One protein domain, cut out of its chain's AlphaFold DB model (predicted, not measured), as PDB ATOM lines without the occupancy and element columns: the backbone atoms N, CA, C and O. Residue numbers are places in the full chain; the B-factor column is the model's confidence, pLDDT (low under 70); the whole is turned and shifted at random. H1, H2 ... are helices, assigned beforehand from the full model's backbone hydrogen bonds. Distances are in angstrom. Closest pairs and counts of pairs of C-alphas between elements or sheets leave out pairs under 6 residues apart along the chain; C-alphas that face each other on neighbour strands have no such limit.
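Overview. This is residues 123 to 242 of the 243 residues of the protein "3'-phosphate/5'-hydroxy nucleic acid ligase" of Nosema bombycis (strain CQ1 / CVCC 102059) (UniProt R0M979). This is a loose, open frame with few contacts: the longest helix, H1, lies alone on one side, H2 to H6 form a loose cluster, and a free tail, residues 229 to 242 with H7, sticks out. Two long links, residues 140 to 160 and 214 to 234, lead from H1 to H2 and from H6 to H7. The printed part has 120 residues with seven named helices, H1 to H7 in order, and no named strand; the class is all helix, with under half of the residues, 51, in them. The whole is loose, with a radius of gyration of the C-alphas of 17.6 A and spans of 47 by 33 by 27 A.

Arrangement. Start at H1, residues 129 to 139, which touches no helix. H2, residues 161 to 170, touches H6, residues 204 to 213, about perpendicular at 88 degrees; their closest C-alphas, Leu 164 and Ser 211, are 6.8 A apart. H2 and H3, residues 172 to 177, only just touch, with 3 pairs of C-alphas within 8 A, and only at the corner; the closest, Met 167 and Tyr 174, are 5.7 A apart. H3 and H5, residues 190 to 193, only just touch, also with 3 pairs; look at their closest C-alphas, Leu 172 and Gly 193, 5.1 A apart. H4, residues 184 to 187, is close to but not clearly touching H5; their closest C-alphas, Leu 186 and Asn 192, are 4.5 A apart. H7, residues 235 to 240, touches no helix. Every O i to N i+4 pair is within hydrogen-bond range in H1, H2, H3 and H7, and 5 of 6 in H6; H4 and H5 are too short for one.

Along the chain. Find C-alpha 129 at (-78.169, -26.069, -76.893); from there H1 runs 15.5 A. H2 measures 13.9 A and H6 14.4 A. H7 ends at C-alpha 240, at (-70.909, -27.993, -103.848).

Size, cuts and confidence. The C-alphas farthest apart, Gly 127 and Lys 200, are 50.0 A apart. The printed part has no cut. Confidence is under 70 at residues 143 to 158 and 242.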
ATOM      1  N   GLU A 123     -68.704 -27.806 -81.606       95.38
ATOM      2  CA  GLU A 123     -68.026 -27.244 -80.430       95.38
ATOM      3  C   GLU A 123     -68.408 -25.781 -80.167       95.38
ATOM      4  O   GLU A 123     -68.292 -25.311 -79.038       95.38
ATOM      5  N   ASN A 124     -68.893 -25.045 -81.174       94.75
ATOM      6  CA  ASN A 124     -69.388 -23.683 -80.967       94.75
ATOM      7  C   ASN A 124     -70.738 -23.639 -80.233       94.75
ATOM      8  O   ASN A 124     -71.039 -22.623 -79.604       94.75
ATOM      9  N   ILE A 125     -71.531 -24.710 -80.328       93.38
ATOM     10  CA  ILE A 125     -72.884 -24.811 -79.759       93.38
ATOM     11  C   ILE A 125     -72.908 -25.660 -78.482       93.38
ATOM     12  O   ILE A 125     -73.805 -25.493 -77.660       93.38
ATOM     13  N   ARG A 126     -71.915 -26.536 -78.286       95.31
ATOM     14  CA  ARG A 126     -71.857 -27.453 -77.144       95.31
ATOM     15  C   ARG A 126     -71.994 -26.717 -75.804       95.31
ATOM     16  O   ARG A 126     -71.205 -25.827 -75.489       95.31
ATOM     17  N   GLY A 127     -72.968 -27.136 -75.000       96.38
ATOM     18  CA  GLY A 127     -73.299 -26.545 -73.701       96.38
ATOM     19  C   GLY A 127     -74.199 -25.306 -73.766       96.38
ATOM     20  O   GLY A 127     -74.445 -24.700 -72.726       96.38
ATOM     21  N   LYS A 128     -74.665 -24.913 -74.957       95.81
ATOM     22  CA  LYS A 128     -75.587 -23.788 -75.198       95.81
ATOM     23  C   LYS A 128     -76.848 -24.217 -75.945       95.81
ATOM     24  O   LYS A 128     -77.594 -23.374 -76.428       95.81
ATOM     25  N   GLU A 129     -77.083 -25.517 -76.085       94.62
ATOM     26  CA  GLU A 129     -78.169 -26.069 -76.893       94.62
ATOM     27  C   GLU A 129     -79.532 -25.543 -76.424       94.62
ATOM     28  O   GLU A 129     -80.323 -25.081 -77.242       94.62
ATOM     29  N   GLU A 130     -79.777 -25.555 -75.109       95.62
ATOM     30  CA  GLU A 130     -81.024 -25.055 -74.515       95.62
ATOM     31  C   GLU A 130     -81.177 -23.537 -74.670       95.62
ATOM     32  O   GLU A 130     -82.264 -23.071 -74.996       95.62
ATOM     33  N   GLU A 131     -80.095 -22.773 -74.485       95.88
ATOM     34  CA  GLU A 131     -80.084 -21.313 -74.656       95.88
ATOM     35  C   GLU A 131     -80.458 -20.941 -76.094       95.88
ATOM     36  O   GLU A 131     -81.388 -20.174 -76.321       95.88
ATOM     37  N   VAL A 132     -79.795 -21.555 -77.076       94.38
ATOM     38  CA  VAL A 132     -80.049 -21.278 -78.493       94.38
ATOM     39  C   VAL A 132     -81.450 -21.740 -78.906       94.38
ATOM     40  O   VAL A 132     -82.130 -21.043 -79.658       94.38
ATOM     41  N   ALA A 133     -81.904 -22.901 -78.424       93.31
ATOM     42  CA  ALA A 133     -83.255 -23.382 -78.701       93.31
ATOM     43  C   ALA A 133     -84.323 -22.439 -78.124       93.31
ATOM     44  O   ALA A 133     -85.300 -22.134 -78.812       93.31
ATOM     45  N   GLN A 134     -84.121 -21.943 -76.899       93.19
ATOM     46  CA  GLN A 134     -85.023 -20.980 -76.269       93.19
ATOM     47  C   GLN A 134     -85.019 -19.641 -77.011       93.19
ATOM     48  O   GLN A 134     -86.089 -19.111 -77.305       93.19
ATOM     49  N   ASP A 135     -83.846 -19.137 -77.398       92.62
ATOM     50  CA  ASP A 135     -83.724 -17.903 -78.177       92.62
ATOM     51  C   ASP A 135     -84.454 -18.012 -79.524       92.62
ATOM     52  O   ASP A 135     -85.155 -17.083 -79.934       92.62
ATOM     53  N   LEU A 136     -84.337 -19.146 -80.219       91.25
ATOM     54  CA  LEU A 136     -85.084 -19.387 -81.456       91.25
ATOM     55  C   LEU A 136     -86.589 -19.424 -81.205       91.25
ATOM     56  O   LEU A 136     -87.338 -18.792 -81.947       91.25
ATOM     57  N   PHE A 137     -87.034 -20.121 -80.161       88.62
ATOM     58  CA  PHE A 137     -88.449 -20.203 -79.807       88.62
ATOM     59  C   PHE A 137     -89.046 -18.827 -79.475       88.62
ATOM     60  O   PHE A 137     -90.145 -18.496 -79.920       88.62
ATOM     61  N   ASP A 138     -88.304 -17.985 -78.757       86.31
ATOM     62  CA  ASP A 138     -88.754 -16.646 -78.371       86.31
ATOM     63  C   ASP A 138     -88.843 -15.681 -79.567       86.31
ATOM     64  O   ASP A 138     -89.666 -14.755 -79.567       86.31
ATOM     65  N   ASN A 139     -88.021 -15.903 -80.600       84.44
ATOM     66  CA  ASN A 139     -87.946 -15.052 -81.790       84.44
ATOM     67  C   ASN A 139     -88.750 -15.571 -82.991       84.44
ATOM     68  O   ASN A 139     -89.039 -14.789 -83.900       84.44
ATOM     69  N   ILE A 140     -89.123 -16.853 -83.016       85.44
ATOM     70  CA  ILE A 140     -89.815 -17.491 -84.141       85.44
ATOM     71  C   ILE A 140     -91.213 -17.929 -83.693       85.44
ATOM     72  O   ILE A 140     -91.364 -18.938 -83.008       85.44
ATOM     73  N   PRO A 141     -92.266 -17.201 -84.104       82.69
ATOM     74  CA  PRO A 141     -93.641 -17.547 -83.765       82.69
ATOM     75  C   PRO A 141     -94.005 -18.982 -84.187       82.69
ATOM     76  O   PRO A 141     -93.959 -19.313 -85.371       82.69
ATOM     77  N   SER A 142     -94.429 -19.830 -83.245       81.25
ATOM     78  CA  SER A 142     -94.848 -21.221 -83.510       81.25
ATOM     79  C   SER A 142     -96.091 -21.617 -82.711       81.25
ATOM     80  O   SER A 142     -96.116 -21.422 -81.499       81.25
ATOM     81  N   GLY A 143     -97.103 -22.199 -83.353       67.38
ATOM     82  CA  GLY A 143     -98.364 -22.607 -82.724       67.38
ATOM     83  C   GLY A 143     -99.614 -22.069 -83.429       67.38
ATOM     84  O   GLY A 143     -99.551 -21.229 -84.329       67.38
ATOM     85  N   LEU A 144    -100.785 -22.567 -83.020       58.84
ATOM     86  CA  LEU A 144    -102.070 -22.143 -83.582       58.84
ATOM     87  C   LEU A 144    -102.456 -20.739 -83.095       58.84
ATOM     88  O   LEU A 144    -102.531 -20.493 -81.895       58.84
ATOM     89  N   GLY A 145    -102.781 -19.846 -84.035       55.44
ATOM     90  CA  GLY A 145    -103.397 -18.547 -83.729       55.44
ATOM     91  C   GLY A 145    -102.439 -17.478 -83.198       55.44
ATOM     92  O   GLY A 145    -102.886 -16.568 -82.506       55.44
ATOM     93  N   ILE A 146    -101.142 -17.574 -83.496       58.88
ATOM     94  CA  ILE A 146    -100.182 -16.541 -83.097       58.88
ATOM     95  C   ILE A 146    -100.267 -15.341 -84.042       58.88
ATOM     96  O   ILE A 146    -100.034 -15.475 -85.234       58.88
ATOM     97  N   GLU A 147    -100.558 -14.170 -83.472       56.16
ATOM     98  CA  GLU A 147    -100.681 -12.874 -84.165       56.16
ATOM     99  C   GLU A 147     -99.392 -12.025 -84.099       56.16
ATOM    100  O   GLU A 147     -99.408 -10.816 -84.330       56.16
ATOM    101  N   LYS A 148     -98.253 -12.618 -83.720       49.88
ATOM    102  CA  LYS A 148     -96.966 -11.911 -83.693       49.88
ATOM    103  C   LYS A 148     -96.313 -11.997 -85.067       49.88
ATOM    104  O   LYS A 148     -95.752 -13.033 -85.400       49.88
ATOM    105  N   ILE A 149     -96.318 -10.900 -85.820       52.81
ATOM    106  CA  ILE A 149     -95.452 -10.755 -86.993       52.81
ATOM    107  C   ILE A 149     -94.194  -9.969 -86.626       52.81
ATOM    108  O   ILE A 149     -94.221  -8.983 -85.887       52.81
ATOM    109  N   ILE A 150     -93.085 -10.474 -87.164       51.72
ATOM    110  CA  ILE A 150     -91.719  -9.963 -87.109       51.72
ATOM    111  C   ILE A 150     -91.692  -8.447 -87.364       51.72
ATOM    112  O   ILE A 150     -92.187  -7.960 -88.382       51.72
ATOM    113  N   SER A 151     -91.017  -7.709 -86.478       48.19
ATOM    114  CA  SER A 151     -90.839  -6.245 -86.491       48.19
ATOM    115  C   SER A 151     -90.143  -5.667 -87.736       48.19
ATOM    116  O   SER A 151     -89.915  -4.460 -87.811       48.19
ATOM    117  N   GLN A 152     -89.769  -6.513 -88.701       51.25
ATOM    118  CA  GLN A 152     -89.170  -6.122 -89.978       51.25
ATOM    119  C   GLN A 152     -90.211  -5.589 -90.975       51.25
ATOM    120  O   GLN A 152     -89.862  -4.810 -91.863       51.25
ATOM    121  N   PHE A 153     -91.494  -5.920 -90.801       49.91
ATOM    122  CA  PHE A 153     -92.581  -5.205 -91.466       49.91
ATOM    123  C   PHE A 153     -92.911  -3.960 -90.633       49.91
ATOM    124  O   PHE A 153     -93.316  -4.058 -89.478       49.91
ATOM    125  N   LYS A 154     -92.640  -2.775 -91.193       40.09
ATOM    126  CA  LYS A 154     -92.752  -1.456 -90.539       40.09
ATOM    127  C   LYS A 154     -93.916  -1.359 -89.538       40.09
ATOM    128  O   LYS A 154     -95.053  -1.232 -89.963       40.09
ATOM    129  N   ASN A 155     -93.619  -1.274 -88.237       38.97
ATOM    130  CA  ASN A 155     -94.507  -0.773 -87.171       38.97
ATOM    131  C   ASN A 155     -95.968  -1.285 -87.154       38.97
ATOM    132  O   ASN A 155     -96.832  -0.621 -86.577       38.97
ATOM    133  N   THR A 156     -96.275  -2.445 -87.736       45.53
ATOM    134  CA  THR A 156     -97.622  -3.025 -87.693       45.53
ATOM    135  C   THR A 156     -97.553  -4.496 -87.321       45.53
ATOM    136  O   THR A 156     -96.717  -5.241 -87.815       45.53
ATOM    137  N   THR A 157     -98.461  -4.924 -86.445       51.62
ATOM    138  CA  THR A 157     -98.590  -6.323 -86.011       51.62
ATOM    139  C   THR A 157     -99.095  -7.251 -87.119       51.62
ATOM    140  O   THR A 157     -99.007  -8.461 -86.970       51.62
ATOM    141  N   ASN A 158     -99.591  -6.692 -88.232       63.25
ATOM    142  CA  ASN A 158    -100.222  -7.413 -89.336       63.25
ATOM    143  C   ASN A 158     -99.679  -6.941 -90.691       63.25
ATOM    144  O   ASN A 158     -99.444  -5.743 -90.881       63.25
ATOM    145  N   VAL A 159     -99.577  -7.868 -91.651       77.19
ATOM    146  CA  VAL A 159     -99.322  -7.551 -93.064       77.19
ATOM    147  C   VAL A 159    -100.617  -7.068 -93.707       77.19
ATOM    148  O   VAL A 159    -101.666  -7.707 -93.593       77.19
ATOM    149  N   SER A 160    -100.572  -5.928 -94.394       86.12
ATOM    150  CA  SER A 160    -101.762  -5.411 -95.068       86.12
ATOM    151  C   SER A 160    -102.155  -6.291 -96.259       86.12
ATOM    152  O   SER A 160    -101.315  -6.894 -96.922       86.12
ATOM    153  N   ILE A 161    -103.445  -6.307 -96.614       88.88
ATOM    154  CA  ILE A 161    -103.933  -7.044 -97.796       88.88
ATOM    155  C   ILE A 161    -103.209  -6.610 -99.080       88.88
ATOM    156  O   ILE A 161    -103.017  -7.417 -99.985       88.88
ATOM    157  N   LYS A 162    -102.783  -5.344 -99.165       90.81
ATOM    158  CA  LYS A 162    -102.007  -4.842-100.301       90.81
ATOM    159  C   LYS A 162    -100.642  -5.524-100.389       90.81
ATOM    160  O   LYS A 162    -100.266  -5.966-101.467       90.81
ATOM    161  N   GLU A 163     -99.928  -5.617 -99.273       89.94
ATOM    162  CA  GLU A 163     -98.623  -6.281 -99.214       89.94
ATOM    163  C   GLU A 163     -98.762  -7.784 -99.441       89.94
ATOM    164  O   GLU A 163     -97.990  -8.352-100.206       89.94
ATOM    165  N   LEU A 164     -99.799  -8.412 -98.874       91.69
ATOM    166  CA  LEU A 164    -100.096  -9.821 -99.117       91.69
ATOM    167  C   LEU A 164    -100.379 -10.095-100.599       91.69
ATOM    168  O   LEU A 164     -99.894 -11.083-101.136       91.69
ATOM    169  N   ASN A 165    -101.120  -9.220-101.287       95.25
ATOM    170  CA  ASN A 165    -101.314  -9.349-102.733       95.25
ATOM    171  C   ASN A 165     -99.980  -9.262-103.483       95.25
ATOM    172  O   ASN A 165     -99.726 -10.098-104.340       95.25
ATOM    173  N   CYS A 166     -99.108  -8.314-103.121       94.38
ATOM    174  CA  CYS A 166     -97.772  -8.243-103.708       94.38
ATOM    175  C   CYS A 166     -96.965  -9.527-103.455       94.38
ATOM    176  O   CYS A 166     -96.322 -10.013-104.375       94.38
ATOM    177  N   MET A 167     -97.024 -10.118-102.258       93.25
ATOM    178  CA  MET A 167     -96.357 -11.399-101.975       93.25
ATOM    179  C   MET A 167     -96.926 -12.547-102.818       93.25
ATOM    180  O   MET A 167     -96.164 -13.342-103.357       93.25
ATOM    181  N   LEU A 168     -98.252 -12.622-102.966       95.56
ATOM    182  CA  LEU A 168     -98.919 -13.643-103.780       95.56
ATOM    183  C   LEU A 168     -98.593 -13.505-105.279       95.56
ATOM    184  O   LEU A 168     -98.490 -14.513-105.971       95.56
ATOM    185  N   ASP A 169     -98.430 -12.277-105.776       96.38
ATOM    186  CA  ASP A 169     -98.152 -11.995-107.191       96.38
ATOM    187  C   ASP A 169     -96.649 -12.056-107.533       96.38
ATOM    188  O   ASP A 169     -96.254 -12.355-108.667       96.38
ATOM    189  N   GLU A 170     -95.782 -11.743-106.569       95.44
ATOM    190  CA  GLU A 170     -94.350 -11.533-106.799       95.44
ATOM    191  C   GLU A 170     -93.441 -12.555-106.109       95.44
ATOM    192  O   GLU A 170     -92.276 -12.657-106.489       95.44
ATOM    193  N   GLY A 171     -93.944 -13.323-105.141       95.12
ATOM    194  CA  GLY A 171     -93.142 -14.262-104.359       95.12
ATOM    195  C   GLY A 171     -92.056 -13.560-103.538       95.12
ATOM    196  O   GLY A 171     -92.255 -12.455-103.021       95.12
ATOM    197  N   LEU A 172     -90.881 -14.188-103.433       94.81
ATOM    198  CA  LEU A 172     -89.747 -13.657-102.662       94.81
ATOM    199  C   LEU A 172     -89.174 -12.335-103.206       94.81
ATOM    200  O   LEU A 172     -88.579 -11.579-102.437       94.81
ATOM    201  N   GLU A 173     -89.396 -11.989-104.481       95.56
ATOM    202  CA  GLU A 173     -88.936 -10.705-105.044       95.56
ATOM    203  C   GLU A 173     -89.561  -9.509-104.299       95.56
ATOM    204  O   GLU A 173     -88.911  -8.477-104.116       95.56
ATOM    205  N   TYR A 174     -90.790  -9.661-103.783       93.56
ATOM    206  CA  TYR A 174     -91.410  -8.653-102.924       93.56
ATOM    207  C   TYR A 174     -90.560  -8.370-101.680       93.56
ATOM    208  O   TYR A 174     -90.329  -7.210-101.333       93.56
ATOM    209  N   LEU A 175     -90.083  -9.435-101.027       92.00
ATOM    210  CA  LEU A 175     -89.293  -9.353 -99.800       92.00
ATOM    211  C   LEU A 175     -87.917  -8.734-100.063       92.00
ATOM    212  O   LEU A 175     -87.454  -7.931 -99.255       92.00
ATOM    213  N   VAL A 176     -87.307  -9.015-101.217       92.88
ATOM    214  CA  VAL A 176     -86.081  -8.327-101.664       92.88
ATOM    215  C   VAL A 176     -86.341  -6.837-101.859       92.88
ATOM    216  O   VAL A 176     -85.591  -6.004-101.352       92.88
ATOM    217  N   ARG A 177     -87.426  -6.474-102.555       92.75
ATOM    218  CA  ARG A 177     -87.754  -5.073-102.858       92.75
ATOM    219  C   ARG A 177     -87.940  -4.220-101.606       92.75
ATOM    220  O   ARG A 177     -87.576  -3.047-101.619       92.75
ATOM    221  N   ILE A 178     -88.528  -4.778-100.549       88.75
ATOM    222  CA  ILE A 178     -88.709  -4.061 -99.277       88.75
ATOM    223  C   ILE A 178     -87.484  -4.148 -98.353       88.75
ATOM    224  O   ILE A 178     -87.498  -3.536 -97.289       88.75
ATOM    225  N   GLY A 179     -86.440  -4.881 -98.754       87.50
ATOM    226  CA  GLY A 179     -85.205  -5.055 -97.989       87.50
ATOM    227  C   GLY A 179     -85.300  -6.053 -96.831       87.50
ATOM    228  O   GLY A 179     -84.477  -5.986 -95.926       87.50
ATOM    229  N   ALA A 180     -86.289  -6.953 -96.836       85.44
ATOM    230  CA  ALA A 180     -86.462  -7.971 -95.795       85.44
ATOM    231  C   ALA A 180     -85.511  -9.168 -95.968       85.44
ATOM    232  O   ALA A 180     -85.140  -9.805 -94.988       85.44
ATOM    233  N   ILE A 181     -85.101  -9.471 -97.204       90.12
ATOM    234  CA  ILE A 181     -84.119 -10.521 -97.515       90.12
ATOM    235  C   ILE A 181     -83.110 -10.025 -98.558       90.12
ATOM    236  O   ILE A 181     -83.401  -9.107 -99.329       90.12
ATOM    237  N   SER A 182     -81.929 -10.648 -98.606       91.81
ATOM    238  CA  SER A 182     -80.955 -10.421 -99.680       91.81
ATOM    239  C   SER A 182     -81.400 -11.088-100.984       91.81
ATOM    240  O   SER A 182     -82.167 -12.052-100.970       91.81
ATOM    241  N   ARG A 183     -80.894 -10.600-102.124       93.88
ATOM    242  CA  ARG A 183     -81.214 -11.172-103.441       93.88
ATOM    243  C   ARG A 183     -80.720 -12.615-103.589       93.88
ATOM    244  O   ARG A 183     -81.405 -13.405-104.223       93.88
ATOM    245  N   ASP A 184     -79.614 -12.964-102.940       92.38
ATOM    246  CA  ASP A 184     -79.020 -14.310-102.982       92.38
ATOM    247  C   ASP A 184     -79.988 -15.391-102.475       92.38
ATOM    248  O   ASP A 184     -79.955 -16.528-102.932       92.38
ATOM    249  N   ASN A 185     -80.940 -15.037-101.598       92.69
ATOM    250  CA  ASN A 185     -81.973 -15.972-101.139       92.69
ATOM    251  C   ASN A 185     -82.862 -16.504-102.273       92.69
ATOM    252  O   ASN A 185     -83.487 -17.548-102.099       92.69
ATOM    253  N   LEU A 186     -82.967 -15.793-103.398       95.38
ATOM    254  CA  LEU A 186     -83.787 -16.221-104.531       95.38
ATOM    255  C   LEU A 186     -83.103 -17.376-105.254       95.38
ATOM    256  O   LEU A 186     -83.742 -18.393-105.475       95.38
ATOM    257  N   GLU A 187     -81.807 -17.251-105.539       93.31
ATOM    258  CA  GLU A 187     -81.032 -18.242-106.298       93.31
ATOM    259  C   GLU A 187     -81.054 -19.632-105.648       93.31
ATOM    260  O   GLU A 187     -81.146 -20.645-106.338       93.31
ATOM    261  N   PHE A 188     -81.065 -19.678-104.313       92.56
ATOM    262  CA  PHE A 188     -81.121 -20.919-103.534       92.56
ATOM    263  C   PHE A 188     -82.542 -21.336-103.125       92.56
ATOM    264  O   PHE A 188     -82.721 -22.141-102.211       92.56
ATOM    265  N   THR A 189     -83.570 -20.788-103.776       95.56
ATOM    266  CA  THR A 189     -84.964 -21.201-103.589       95.56
ATOM    267  C   THR A 189     -85.507 -21.779-104.888       95.56
ATOM    268  O   THR A 189     -85.335 -21.195-105.956       95.56
ATOM    269  N   GLU A 190     -86.228 -22.897-104.802       97.06
ATOM    270  CA  GLU A 190     -86.915 -23.481-105.955       97.06
ATOM    271  C   GLU A 190     -87.760 -22.425-106.695       97.06
ATOM    272  O   GLU A 190     -88.441 -21.600-106.077       97.06
ATOM    273  N   ASN A 191     -87.690 -22.415-108.030       96.62
ATOM    274  CA  ASN A 191     -88.348 -21.417-108.883       96.62
ATOM    275  C   ASN A 191     -88.009 -19.957-108.515       96.62
ATOM    276  O   ASN A 191     -88.806 -19.048-108.742       96.62
ATOM    277  N   ASN A 192     -86.840 -19.713-107.913       96.56
ATOM    278  CA  ASN A 192     -86.444 -18.423-107.348       96.56
ATOM    279  C   ASN A 192     -87.446 -17.855-106.324       96.56
ATOM    280  O   ASN A 192     -87.581 -16.641-106.164       96.56
ATOM    281  N   GLY A 193     -88.201 -18.733-105.655       96.50
ATOM    282  CA  GLY A 193     -89.241 -18.353-104.703       96.50
ATOM    283  C   GLY A 193     -90.464 -17.695-105.341       96.50
ATOM    284  O   GLY A 193     -91.154 -16.922-104.669       96.50
ATOM    285  N   LYS A 194     -90.727 -17.958-106.628       96.31
ATOM    286  CA  LYS A 194     -91.885 -17.420-107.344       96.31
ATOM    287  C   LYS A 194     -92.461 -18.414-108.352       96.31
ATOM    288  O   LYS A 194     -91.839 -18.745-109.355       96.31
ATOM    289  N   LEU A 195     -93.729 -18.755-108.156       95.12
ATOM    290  CA  LEU A 195     -94.572 -19.342-109.196       95.12
ATOM    291  C   LEU A 195     -95.442 -18.255-109.836       95.12
ATOM    292  O   LEU A 195     -95.713 -17.213-109.237       95.12
ATOM    293  N   LYS A 196     -95.889 -18.481-111.075       91.94
ATOM    294  CA  LYS A 196     -96.842 -17.581-111.731       91.94
ATOM    295  C   LYS A 196     -98.179 -17.644-110.984       91.94
ATOM    296  O   LYS A 196     -98.834 -18.680-110.999       91.94
ATOM    297  N   GLY A 197     -98.585 -16.535-110.373       88.31
ATOM    298  CA  GLY A 197     -99.825 -16.423-109.604       88.31
ATOM    299  C   GLY A 197    -100.649 -15.190-109.976       88.31
ATOM    300  O   GLY A 197    -100.154 -14.282-110.643       88.31
ATOM    301  N   ASP A 198    -101.916 -15.187-109.550       95.38
ATOM    302  CA  ASP A 198    -102.796 -14.011-109.545       95.38
ATOM    303  C   ASP A 198    -103.540 -13.954-108.207       95.38
ATOM    304  O   ASP A 198    -104.436 -14.756-107.914       95.38
ATOM    305  N   SER A 199    -103.180 -12.974-107.385       96.75
ATOM    306  CA  SER A 199    -103.751 -12.735-106.068       96.75
ATOM    307  C   SER A 199    -105.263 -12.524-106.113       96.75
ATOM    308  O   SER A 199    -105.938 -12.769-105.112       96.75
ATOM    309  N   LYS A 200    -105.853 -12.112-107.243       97.38
ATOM    310  CA  LYS A 200    -107.310 -11.942-107.388       97.38
ATOM    311  C   LYS A 200    -108.075 -13.260-107.340       97.38
ATOM    312  O   LYS A 200    -109.243 -13.247-106.958       97.38
ATOM    313  N   LEU A 201    -107.430 -14.377-107.678       97.00
ATOM    314  CA  LEU A 201    -108.027 -15.715-107.601       97.00
ATOM    315  C   LEU A 201    -108.071 -16.250-106.161       97.00
ATOM    316  O   LEU A 201    -108.807 -17.189-105.865       97.00
ATOM    317  N   VAL A 202    -107.327 -15.631-105.239       96.94
ATOM    318  CA  VAL A 202    -107.313 -16.010-103.824       96.94
ATOM    319  C   VAL A 202    -108.456 -15.315-103.082       96.94
ATOM    320  O   VAL A 202    -108.554 -14.086-103.044       96.94
ATOM    321  N   SER A 203    -109.320 -16.110-102.443       97.06
ATOM    322  CA  SER A 203    -110.479 -15.592-101.706       97.06
ATOM    323  C   SER A 203    -110.084 -14.657-100.554       97.06
ATOM    324  O   SER A 203    -109.064 -14.849 -99.891       97.06
ATOM    325  N   GLN A 204    -110.948 -13.688-100.235       95.06
ATOM    326  CA  GLN A 204    -110.738 -12.789 -99.089       95.06
ATOM    327  C   GLN A 204    -110.641 -13.549 -97.760       95.06
ATOM    328  O   GLN A 204    -109.872 -13.167 -96.884       95.06
ATOM    329  N   LYS A 205    -111.364 -14.670 -97.627       94.75
ATOM    330  CA  LYS A 205    -111.283 -15.548 -96.454       94.75
ATOM    331  C   LYS A 205    -109.890 -16.165 -96.297       94.75
ATOM    332  O   LYS A 205    -109.376 -16.203 -95.184       94.75
ATOM    333  N   ALA A 206    -109.285 -16.640 -97.386       94.38
ATOM    334  CA  ALA A 206    -107.926 -17.183 -97.359       94.38
ATOM    335  C   ALA A 206    -106.898 -16.086 -97.050       94.38
ATOM    336  O   ALA A 206    -106.047 -16.277 -96.187       94.38
ATOM    337  N   LYS A 207    -107.042 -14.905 -97.666       92.75
ATOM    338  CA  LYS A 207    -106.175 -13.750 -97.387       92.75
ATOM    339  C   LYS A 207    -106.247 -13.295 -95.933       92.75
ATOM    340  O   LYS A 207    -105.207 -13.063 -95.334       92.75
ATOM    341  N   GLY A 208    -107.448 -13.222 -95.359       89.31
ATOM    342  CA  GLY A 208    -107.638 -12.848 -93.956       89.31
ATOM    343  C   GLY A 208    -106.995 -13.831 -92.975       89.31
ATOM    344  O   GLY A 208    -106.481 -13.409 -91.946       89.31
ATOM    345  N   LYS A 209    -106.968 -15.132 -93.303       86.94
ATOM    346  CA  LYS A 209    -106.202 -16.124 -92.530       86.94
ATOM    347  C   LYS A 209    -104.692 -15.935 -92.700       86.94
ATOM    348  O   LYS A 209    -103.970 -15.896 -91.714       86.94
ATOM    349  N   GLY A 210    -104.224 -15.777 -93.938       85.88
ATOM    350  CA  GLY A 210    -102.799 -15.610 -94.231       85.88
ATOM    351  C   GLY A 210    -102.197 -14.344 -93.618       85.88
ATOM    352  O   GLY A 210    -101.083 -14.386 -93.112       85.88
ATOM    353  N   SER A 211    -102.939 -13.230 -93.585       84.31
ATOM    354  CA  SER A 211    -102.435 -11.944 -93.078       84.31
ATOM    355  C   SER A 211    -102.070 -11.947 -91.593       84.31
ATOM    356  O   SER A 211    -101.261 -11.119 -91.187       84.31
ATOM    357  N   ILE A 212    -102.670 -12.843 -90.801       80.19
ATOM    358  CA  ILE A 212    -102.399 -12.976 -89.360       80.19
ATOM    359  C   ILE A 212    -101.387 -14.084 -89.039       80.19
ATOM    360  O   ILE A 212    -100.828 -14.083 -87.953       80.19
ATOM    361  N   GLN A 213    -101.161 -15.027 -89.960       80.75
ATOM    362  CA  GLN A 213    -100.292 -16.199 -89.756       80.75
ATOM    363  C   GLN A 213     -98.933 -16.088 -90.455       80.75
ATOM    364  O   GLN A 213     -98.069 -16.943 -90.252       80.75
ATOM    365  N   LEU A 214     -98.743 -15.081 -91.312       83.81
ATOM    366  CA  LEU A 214     -97.517 -14.923 -92.085       83.81
ATOM    367  C   LEU A 214     -96.287 -14.865 -91.165       83.81
ATOM    368  O   LEU A 214     -96.301 -14.176 -90.150       83.81
ATOM    369  N   ALA A 215     -95.209 -15.541 -91.572       81.88
ATOM    370  CA  ALA A 215     -93.951 -15.616 -90.827       81.88
ATOM    371  C   ALA A 215     -94.074 -16.283 -89.440       81.88
ATOM    372  O   ALA A 215     -93.352 -15.935 -88.507       81.88
ATOM    373  N   SER A 216     -94.961 -17.276 -89.331       84.94
ATOM    374  CA  SER A 216     -94.993 -18.244 -88.232       84.94
ATOM    375  C   SER A 216     -94.723 -19.657 -88.754       84.94
ATOM    376  O   SER A 216     -95.003 -19.950 -89.917       84.94
ATOM    377  N   LEU A 217     -94.197 -20.543 -87.903       87.19
ATOM    378  CA  LEU A 217     -94.010 -21.962 -88.236       87.19
ATOM    379  C   LEU A 217     -95.350 -22.698 -88.379       87.19
ATOM    380  O   LEU A 217     -95.450 -23.672 -89.115       87.19
ATOM    381  N   GLY A 218     -96.401 -22.240 -87.699       87.19
ATOM    382  CA  GLY A 218     -97.667 -22.965 -87.629       87.19
ATOM    383  C   GLY A 218     -97.615 -24.122 -86.628       87.19
ATOM    384  O   GLY A 218     -97.074 -23.974 -85.534       87.19
ATOM    385  N   SER A 219     -98.246 -25.248 -86.957       87.69
ATOM    386  CA  SER A 219     -98.419 -26.407 -86.066       87.69
ATOM    387  C   SER A 219     -98.359 -27.718 -86.854       87.69
ATOM    388  O   SER A 219     -98.246 -27.689 -88.072       87.69
ATOM    389  N   GLY A 220     -98.525 -28.865 -86.190       89.88
ATOM    390  CA  GLY A 220     -98.501 -30.168 -86.855       89.88
ATOM    391  C   GLY A 220     -97.067 -30.661 -87.018       89.88
ATOM    392  O   GLY A 220     -96.327 -30.703 -86.042       89.88
ATOM    393  N   ASN A 221     -96.682 -31.026 -88.236       91.44
ATOM    394  CA  ASN A 221     -95.333 -31.477 -88.588       91.44
ATOM    395  C   ASN A 221     -94.387 -30.321 -88.966       91.44
ATOM    396  O   ASN A 221     -93.343 -30.565 -89.562       91.44
ATOM    397  N   HIS A 222     -94.736 -29.078 -88.631       94.19
ATOM    398  CA  HIS A 222     -93.897 -27.911 -88.883       94.19
ATOM    399  C   HIS A 222     -92.999 -27.639 -87.679       94.19
ATOM    400  O   HIS A 222     -93.485 -27.443 -86.564       94.19
ATOM    401  N   TYR A 223     -91.693 -27.600 -87.908       94.00
ATOM    402  CA  TYR A 223     -90.694 -27.366 -86.875       94.00
ATOM    403  C   TYR A 223     -89.491 -26.625 -87.450       94.00
ATOM    404  O   TYR A 223     -89.322 -26.498 -88.662       94.00
ATOM    405  N   LEU A 224     -88.655 -26.133 -86.544       94.44
ATOM    406  CA  LEU A 224     -87.311 -25.676 -86.838       94.44
ATOM    407  C   LEU A 224     -86.366 -26.448 -85.933       94.44
ATOM    408  O   LEU A 224     -86.633 -26.617 -84.745       94.44
ATOM    409  N   GLU A 225     -85.262 -26.907 -86.500       94.38
ATOM    410  CA  GLU A 225     -84.259 -27.682 -85.792       94.38
ATOM    411  C   GLU A 225     -82.860 -27.157 -86.098       94.38
ATOM    412  O   GLU A 225     -82.583 -26.653 -87.189       94.38
ATOM    413  N   ILE A 226     -81.970 -27.283 -85.116       94.19
ATOM    414  CA  ILE A 226     -80.536 -27.109 -85.317       94.19
ATOM    415  C   ILE A 226     -79.934 -28.498 -85.419       94.19
ATOM    416  O   ILE A 226     -80.047 -29.307 -84.500       94.19
ATOM    417  N   GLN A 227     -79.260 -28.744 -86.532       94.88
ATOM    418  CA  GLN A 227     -78.597 -30.007 -86.811       94.88
ATOM    419  C   GLN A 227     -77.103 -29.792 -87.030       94.88
ATOM    420  O   GLN A 227     -76.636 -28.686 -87.313       94.88
ATOM    421  N   TYR A 228     -76.347 -30.880 -86.929       94.06
ATOM    422  CA  TYR A 228     -74.956 -30.934 -87.352       94.06
ATOM    423  C   TYR A 228     -74.772 -32.090 -88.332       94.06
ATOM    424  O   TYR A 228     -75.436 -33.120 -88.235       94.06
ATOM    425  N   VAL A 229     -73.853 -31.920 -89.280       94.00
ATOM    426  CA  VAL A 229     -73.494 -32.979 -90.230       94.00
ATOM    427  C   VAL A 229     -72.652 -34.019 -89.492       94.00
ATOM    428  O   VAL A 229     -71.504 -33.741 -89.142       94.00
ATOM    429  N   SER A 230     -73.225 -35.193 -89.225       95.44
ATOM    430  CA  SER A 230     -72.539 -36.315 -88.570       95.44
ATOM    431  C   SER A 230     -71.752 -37.185 -89.553       95.44
ATOM    432  O   SER A 230     -70.666 -37.656 -89.224       95.44
ATOM    433  N   GLU A 231     -72.283 -37.373 -90.761       96.31
ATOM    434  CA  GLU A 231     -71.727 -38.239 -91.800       96.31
ATOM    435  C   GLU A 231     -71.825 -37.569 -93.177       96.31
ATOM    436  O   GLU A 231     -72.756 -36.813 -93.457       96.31
ATOM    437  N   ILE A 232     -70.850 -37.848 -94.048       95.75
ATOM    438  CA  ILE A 232     -70.825 -37.388 -95.442       95.75
ATOM    439  C   ILE A 232     -70.664 -38.615 -96.336       95.75
ATOM    440  O   ILE A 232     -69.613 -39.254 -96.324       95.75
ATOM    441  N   TYR A 233     -71.692 -38.919 -97.130       96.31
ATOM    442  CA  TYR A 233     -71.674 -40.045 -98.070       96.31
ATOM    443  C   TYR A 233     -70.987 -39.690 -99.397       96.31
ATOM    444  O   TYR A 233     -70.230 -40.491 -99.938       96.31
ATOM    445  N   GLU A 234     -71.205 -38.467 -99.896       95.81
ATOM    446  CA  GLU A 234     -70.627 -37.977-101.152       95.81
ATOM    447  C   GLU A 234     -69.933 -36.626-100.957       95.81
ATOM    448  O   GLU A 234     -70.555 -35.561-100.934       95.81
ATOM    449  N   GLU A 235     -68.606 -36.662-100.830       94.25
ATOM    450  CA  GLU A 235     -67.808 -35.477-100.508       94.25
ATOM    451  C   GLU A 235     -67.862 -34.399-101.603       94.25
ATOM    452  O   GLU A 235     -67.928 -33.207-101.297       94.25
ATOM    453  N   ALA A 236     -67.876 -34.803-102.877       93.88
ATOM    454  CA  ALA A 236     -67.947 -33.873-104.004       93.88
ATOM    455  C   ALA A 236     -69.244 -33.044-103.979       93.88
ATOM    456  O   ALA A 236     -69.185 -31.816-104.071       93.88
ATOM    457  N   ASN A 237     -70.393 -33.695-103.764       92.06
ATOM    458  CA  ASN A 237     -71.685 -33.012-103.668       92.06
ATOM    459  C   ASN A 237     -71.756 -32.144-102.408       92.06
ATOM    460  O   ASN A 237     -72.148 -30.981-102.486       92.06
ATOM    461  N   CYS A 238     -71.294 -32.659-101.261       90.88
ATOM    462  CA  CYS A 238     -71.261 -31.897-100.011       90.88
ATOM    463  C   CYS A 238     -70.493 -30.573-100.156       90.88
ATOM    464  O   CYS A 238     -70.963 -29.529 -99.707       90.88
ATOM    465  N   ARG A 239     -69.339 -30.588-100.839       88.94
ATOM    466  CA  ARG A 239     -68.567 -29.367-101.116       88.94
ATOM    467  C   ARG A 239     -69.335 -28.383-101.998       88.94
ATOM    468  O   ARG A 239     -69.243 -27.186-101.756       88.94
ATOM    469  N   SER A 240     -70.111 -28.864-102.971       87.31
ATOM    470  CA  SER A 240     -70.909 -27.993-103.848       87.31
ATOM    471  C   SER A 240     -72.054 -27.264-103.128       87.31
ATOM    472  O   SER A 240     -72.408 -26.163-103.535       87.31
ATOM    473  N   PHE A 241     -72.573 -27.821-102.026       82.56
ATOM    474  CA  PHE A 241     -73.617 -27.195-101.200       82.56
ATOM    475  C   PHE A 241     -73.098 -26.134-100.213       82.56
ATOM    476  O   PHE A 241     -73.890 -25.522 -99.501       82.56
ATOM    477  N   ARG A 242     -71.775 -25.932-100.126       67.50
ATOM    478  CA  ARG A 242     -71.126 -24.977 -99.208       67.50
ATOM    479  C   ARG A 242     -70.681 -23.666 -99.874       67.50
ATOM    480  O   ARG A 242     -69.968 -22.902 -99.227       67.50
TER     481      ARG A 242